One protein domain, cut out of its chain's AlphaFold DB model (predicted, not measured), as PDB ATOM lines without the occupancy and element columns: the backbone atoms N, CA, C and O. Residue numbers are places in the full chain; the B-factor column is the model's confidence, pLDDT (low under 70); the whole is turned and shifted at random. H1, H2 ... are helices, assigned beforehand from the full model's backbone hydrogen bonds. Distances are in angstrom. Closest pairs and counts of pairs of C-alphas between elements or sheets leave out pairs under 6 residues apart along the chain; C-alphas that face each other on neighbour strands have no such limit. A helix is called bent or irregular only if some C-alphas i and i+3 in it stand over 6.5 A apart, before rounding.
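Overview. This is residues 108 to 153 of the 153 residues of the protein "Chromate transporter" of Sulfurihydrogenibium sp. (strain YO3AOP1) (UniProt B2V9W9). Two helices make an open, lopsided V: the long H1 gives the longest axis, and beyond its last residue a tight turn leads into the shorter H2, which folds back beside the later part of H1 without packing on it. Residues 108 to 131 of H1 stick out as a long arm, and residues 146 to 153 also stand free. The printed part has 46 residues, with H1 and then H2 along the chain and no named strand, and its class is all helix. It is only just extended, close to loose, with a radius of gyration of the C-alphas of 14.6 A and spans of 46 by 22 by 11 A.

Along the chain. Find C-alpha 108 at (116.248, -33.401, 188.870); there H1, residues 108 to 135, begins, and it runs 41.9 A to C-alpha 135 at (117.426, -15.095, 151.215). H1 is neither bent nor irregular, but only just: C-alphas 131 and 134 are 6.4 A apart. Look next at C-alpha 139, where H2, residues 139 to 152, begins; it runs 20.6 A to C-alpha 152 at (102.299, -21.740, 160.328).

Arrangement. H1 and H2 are near each other, with no pair of C-alphas within 8 A but 6 pairs within 10 A. Three residues between them make a tight link. In the backbone, 22 of 24 O i to N i+4 pairs of H1 and 9 of 10 of H2 are within hydrogen-bond range.

Size, cuts and confidence. The two C-alphas farthest apart, those of Glu 108 and Ser 138, are 46.4 A apart. The printed part has no cut and ends at Cys 153, the chain's last residue. Mean pLDDT of the printed part is 78.0; look for values under 70 at residues 136 to 142, 144 to 145, 149 to 150 and 153.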
ATOM      1  N   GLU A 108     115.016 -34.072 189.314       77.69
ATOM      2  CA  GLU A 108     116.248 -33.401 188.870       77.69
ATOM      3  C   GLU A 108     116.488 -33.553 187.360       77.69
ATOM      4  O   GLU A 108     116.902 -32.609 186.687       77.69
ATOM      5  N   ILE A 109     116.151 -34.716 186.794       79.19
ATOM      6  CA  ILE A 109     116.343 -34.994 185.368       79.19
ATOM      7  C   ILE A 109     115.339 -34.212 184.525       79.19
ATOM      8  O   ILE A 109     115.706 -33.663 183.488       79.19
ATOM      9  N   LYS A 110     114.098 -34.052 184.996       78.12
ATOM     10  CA  LYS A 110     113.086 -33.236 184.303       78.12
ATOM     11  C   LYS A 110     113.545 -31.786 184.126       78.12
ATOM     12  O   LYS A 110     113.373 -31.219 183.048       78.12
ATOM     13  N   THR A 111     114.193 -31.214 185.140       81.56
ATOM     14  CA  THR A 111     114.740 -29.852 185.080       81.56
ATOM     15  C   THR A 111     115.855 -29.733 184.038       81.56
ATOM     16  O   THR A 111     115.825 -28.823 183.211       81.56
ATOM     17  N   VAL A 112     116.801 -30.680 184.007       85.62
ATOM     18  CA  VAL A 112     117.885 -30.702 183.002       85.62
ATOM     19  C   VAL A 112     117.326 -30.802 181.580       85.62
ATOM     20  O   VAL A 112     117.756 -30.063 180.694       85.62
ATOM     21  N   PHE A 113     116.332 -31.665 181.355       83.94
ATOM     22  CA  PHE A 113     115.682 -31.793 180.049       83.94
ATOM     23  C   PHE A 113     114.925 -30.524 179.636       83.94
ATOM     24  O   PHE A 113     114.947 -30.167 178.458       83.94
ATOM     25  N   SER A 114     114.319 -29.798 180.580       83.69
ATOM     26  CA  SER A 114     113.684 -28.506 180.293       83.69
ATOM     27  C   SER A 114     114.698 -27.468 179.801       83.69
ATOM     28  O   SER A 114     114.422 -26.754 178.839       83.69
ATOM     29  N   PHE A 115     115.891 -27.403 180.402       89.25
ATOM     30  CA  PHE A 115     116.962 -26.533 179.906       89.25
ATOM     31  C   PHE A 115     117.470 -26.981 178.533       89.25
ATOM     32  O   PHE A 115     117.668 -26.148 177.648       89.25
ATOM     33  N   LEU A 116     117.627 -28.292 178.326       90.12
ATOM     34  CA  LEU A 116     118.048 -28.847 177.043       90.12
ATOM     35  C   LEU A 116     117.083 -28.460 175.911       90.12
ATOM     36  O   LEU A 116     117.538 -28.068 174.839       90.12
ATOM     37  N   GLN A 117     115.770 -28.504 176.148       87.12
ATOM     38  CA  GLN A 117     114.764 -28.077 175.168       87.12
ATOM     39  C   GLN A 117     114.936 -26.606 174.768       87.12
ATOM     40  O   GLN A 117     114.939 -26.294 173.578       87.12
ATOM     41  N   VAL A 118     115.149 -25.706 175.735       91.88
ATOM     42  CA  VAL A 118     115.379 -24.273 175.465       91.88
ATOM     43  C   VAL A 118     116.649 -24.055 174.633       91.88
ATOM     44  O   VAL A 118     116.656 -23.247 173.700       91.88
ATOM     45  N   VAL A 119     117.714 -24.809 174.922       93.56
ATOM     46  CA  VAL A 119     118.963 -24.769 174.146       93.56
ATOM     47  C   VAL A 119     118.733 -25.253 172.714       93.56
ATOM     48  O   VAL A 119     119.152 -24.584 171.770       93.56
ATOM     49  N   VAL A 120     118.024 -26.370 172.529       92.25
ATOM     50  CA  VAL A 120     117.695 -26.901 171.197       92.25
ATOM     51  C   VAL A 120     116.879 -25.889 170.394       92.25
ATOM     52  O   VAL A 120     117.227 -25.606 169.250       92.25
ATOM     53  N   ILE A 121     115.853 -25.279 170.997       91.88
ATOM     54  CA  ILE A 121     115.043 -24.234 170.353       91.88
ATOM     55  C   ILE A 121     115.926 -23.058 169.916       91.88
ATOM     56  O   ILE A 121     115.828 -22.605 168.777       91.88
ATOM     57  N   SER A 122     116.841 -22.606 170.775       91.31
ATOM     58  CA  SER A 122     117.782 -21.524 170.452       91.31
ATOM     59  C   SER A 122     118.681 -21.862 169.255       91.31
ATOM     60  O   SER A 122     118.879 -21.025 168.372       91.31
ATOM     61  N   ILE A 123     119.192 -23.097 169.180       92.06
ATOM     62  CA  ILE A 123     120.011 -23.569 168.051       92.06
ATOM     63  C   ILE A 123     119.188 -23.597 166.758       92.06
ATOM     64  O   ILE A 123     119.668 -23.135 165.722       92.06
ATOM     65  N   VAL A 124     117.950 -24.097 166.814       90.81
ATOM     66  CA  VAL A 124     117.046 -24.153 165.655       90.81
ATOM     67  C   VAL A 124     116.710 -22.747 165.158       90.81
ATOM     68  O   VAL A 124     116.809 -22.489 163.962       90.81
ATOM     69  N   ILE A 125     116.399 -21.809 166.059       88.19
ATOM     70  CA  ILE A 125     116.165 -20.398 165.713       88.19
ATOM     71  C   ILE A 125     117.403 -19.792 165.048       88.19
ATOM     72  O   ILE A 125     117.291 -19.131 164.015       88.19
ATOM     73  N   ASN A 126     118.595 -20.039 165.590       89.38
ATOM     74  CA  ASN A 126     119.832 -19.543 164.993       89.38
ATOM     75  C   ASN A 126     120.072 -20.126 163.589       89.38
ATOM     76  O   ASN A 126     120.458 -19.393 162.677       89.38
ATOM     77  N   ALA A 127     119.798 -21.418 163.388       85.31
ATOM     78  CA  ALA A 127     119.873 -22.053 162.075       85.31
ATOM     79  C   ALA A 127     118.863 -21.446 161.085       85.31
ATOM     80  O   ALA A 127     119.236 -21.114 159.960       85.31
ATOM     81  N   LEU A 128     117.618 -21.212 161.521       84.81
ATOM     82  CA  LEU A 128     116.584 -20.547 160.722       84.81
ATOM     83  C   LEU A 128     117.021 -19.144 160.290       84.81
ATOM     84  O   LEU A 128     116.952 -18.814 159.109       84.81
ATOM     85  N   ILE A 129     117.538 -18.336 161.218       83.75
ATOM     86  CA  ILE A 129     118.050 -16.993 160.915       83.75
ATOM     87  C   ILE A 129     119.236 -17.072 159.948       83.75
ATOM     88  O   ILE A 129     119.333 -16.267 159.021       83.75
ATOM     89  N   SER A 130     120.140 -18.033 160.143       82.44
ATOM     90  CA  SER A 130     121.300 -18.223 159.271       82.44
ATOM     91  C   SER A 130     120.900 -18.569 157.838       82.44
ATOM     92  O   SER A 130     121.551 -18.101 156.908       82.44
ATOM     93  N   PHE A 131     119.837 -19.355 157.644       80.69
ATOM     94  CA  PHE A 131     119.296 -19.646 156.316       80.69
ATOM     95  C   PHE A 131     118.473 -18.490 155.741       80.69
ATOM     96  O   PHE A 131     118.517 -18.257 154.536       80.69
ATOM     97  N   ALA A 132     117.776 -17.722 156.582       77.81
ATOM     98  CA  ALA A 132     116.966 -16.587 156.148       77.81
ATOM     99  C   ALA A 132     117.809 -15.379 155.695       77.81
ATOM    100  O   ALA A 132     117.471 -14.732 154.709       77.81
ATOM    101  N   LYS A 133     118.930 -15.083 156.366       76.25
ATOM    102  CA  LYS A 133     119.824 -13.949 156.043       76.25
ATOM    103  C   LYS A 133     120.248 -13.852 154.565       76.25
ATOM    104  O   LYS A 133     120.169 -12.755 154.023       76.25
ATOM    105  N   PRO A 134     120.711 -14.925 153.897       74.94
ATOM    106  CA  PRO A 134     121.073 -14.856 152.480       74.94
ATOM    107  C   PRO A 134     119.864 -14.761 151.533       74.94
ATOM    108  O   PRO A 134     120.035 -14.339 150.390       74.94
ATOM    109  N   LEU A 135     118.666 -15.137 151.995       70.50
ATOM    110  CA  LEU A 135     117.426 -15.095 151.215       70.50
ATOM    111  C   LEU A 135     116.717 -13.734 151.305       70.50
ATOM    112  O   LEU A 135     116.055 -13.343 150.352       70.50
ATOM    113  N   ILE A 136     116.865 -13.017 152.423       65.88
ATOM    114  CA  ILE A 136     116.183 -11.748 152.698       65.88
ATOM    115  C   ILE A 136     117.135 -10.583 152.400       65.88
ATOM    116  O   ILE A 136     118.019 -10.262 153.195       65.88
ATOM    117  N   LYS A 137     116.947  -9.924 151.254       64.38
ATOM    118  CA  LYS A 137     117.680  -8.714 150.846       64.38
ATOM    119  C   LYS A 137     116.869  -7.425 151.030       64.38
ATOM    120  O   LYS A 137     117.467  -6.351 151.041       64.38
ATOM    121  N   SER A 138     115.542  -7.496 151.193       67.56
ATOM    122  CA  SER A 138     114.649  -6.323 151.260       67.56
ATOM    123  C   SER A 138     113.753  -6.287 152.510       67.56
ATOM    124  O   SER A 138     113.314  -7.321 153.007       67.56
ATOM    125  N   LYS A 139     113.393  -5.082 152.988       66.88
ATOM    126  CA  LYS A 139     112.471  -4.874 154.132       66.88
ATOM    127  C   LYS A 139     111.086  -5.513 153.927       66.88
ATOM    128  O   LYS A 139     110.431  -5.851 154.909       66.88
ATOM    129  N   ALA A 140     110.649  -5.689 152.678       65.06
ATOM    130  CA  ALA A 140     109.384  -6.349 152.347       65.06
ATOM    131  C   ALA A 140     109.429  -7.874 152.576       65.06
ATOM    132  O   ALA A 140     108.436  -8.466 152.992       65.06
ATOM    133  N   GLU A 141     110.591  -8.503 152.374       63.97
ATOM    134  CA  GLU A 141     110.786  -9.950 152.547       63.97
ATOM    135  C   GLU A 141     110.821 -10.340 154.029       63.97
ATOM    136  O   GLU A 141     110.298 -11.387 154.399       63.97
ATOM    137  N   THR A 142     111.334  -9.469 154.907       67.75
ATOM    138  CA  THR A 142     111.259  -9.667 156.364       67.75
ATOM    139  C   THR A 142     109.813  -9.652 156.866       67.75
ATOM    140  O   THR A 142     109.457 -10.441 157.740       67.75
ATOM    141  N   PHE A 143     108.968  -8.780 156.304       70.62
ATOM    142  CA  PHE A 143     107.552  -8.686 156.677       70.62
ATOM    143  C   PHE A 143     106.766  -9.921 156.209       70.62
ATOM    144  O   PHE A 143     105.969 -10.474 156.964       70.62
ATOM    145  N   LEU A 144     107.056 -10.410 154.998       67.88
ATOM    146  CA  LEU A 144     106.498 -11.650 154.447       67.88
ATOM    147  C   LEU A 144     106.947 -12.896 155.221       67.88
ATOM    148  O   LEU A 144     106.122 -13.755 155.520       67.88
ATOM    149  N   ALA A 145     108.229 -12.983 155.591       67.75
ATOM    150  CA  ALA A 145     108.757 -14.082 156.395       67.75
ATOM    151  C   ALA A 145     108.105 -14.134 157.784       67.75
ATOM    152  O   ALA A 145     107.750 -15.214 158.249       67.75
ATOM    153  N   PHE A 146     107.894 -12.976 158.419       72.12
ATOM    154  CA  PHE A 146     107.193 -12.887 159.699       72.12
ATOM    155  C   PHE A 146     105.720 -13.304 159.575       72.12
ATOM    156  O   PHE A 146     105.236 -14.075 160.398       72.12
ATOM    157  N   PHE A 147     105.028 -12.867 158.518       72.69
ATOM    158  CA  PHE A 147     103.635 -13.240 158.253       72.69
ATOM    159  C   PHE A 147     103.468 -14.743 157.973       72.69
ATOM    160  O   PHE A 147     102.537 -15.367 158.476       72.69
ATOM    161  N   LEU A 148     104.393 -15.350 157.224       71.88
ATOM    162  CA  LEU A 148     104.414 -16.796 156.972       71.88
ATOM    163  C   LEU A 148     104.660 -17.605 158.249       71.88
ATOM    164  O   LEU A 148     103.985 -18.606 158.470       71.88
ATOM    165  N   LEU A 149     105.582 -17.156 159.104       69.00
ATOM    166  CA  LEU A 149     105.840 -17.777 160.408       69.00
ATOM    167  C   LEU A 149     104.605 -17.723 161.317       69.00
ATOM    168  O   LEU A 149     104.310 -18.696 162.002       69.00
ATOM    169  N   LEU A 150     103.866 -16.611 161.282       67.88
ATOM    170  CA  LEU A 150     102.641 -16.416 162.063       67.88
ATOM    171  C   LEU A 150     101.432 -17.198 161.523       67.88
ATOM    172  O   LEU A 150     100.467 -17.381 162.248       67.88
ATOM    173  N   SER A 151     101.472 -17.615 160.255       70.12
ATOM    174  CA  SER A 151     100.432 -18.425 159.602       70.12
ATOM    175  C   SER A 151     100.652 -19.936 159.793       70.12
ATOM    176  O   SER A 151      99.730 -20.732 159.627       70.12
ATOM    177  N   ILE A 152     101.890 -20.342 160.101       71.44
ATOM    178  CA  ILE A 152     102.299 -21.740 160.328       71.44
ATOM    179  C   ILE A 152     102.191 -22.162 161.804       71.44
ATOM    180  O   ILE A 152     102.041 -23.355 162.070       71.44
ATOM    181  N   CYS A 153     102.282 -21.213 162.741       50.31
ATOM    182  CA  CYS A 153     101.974 -21.416 164.162       50.31
ATOM    183  C   CYS A 153     100.468 -21.303 164.415       50.31
ATOM    184  O   CYS A 153      99.972 -22.075 165.264       50.31
TER     185      CYS A 153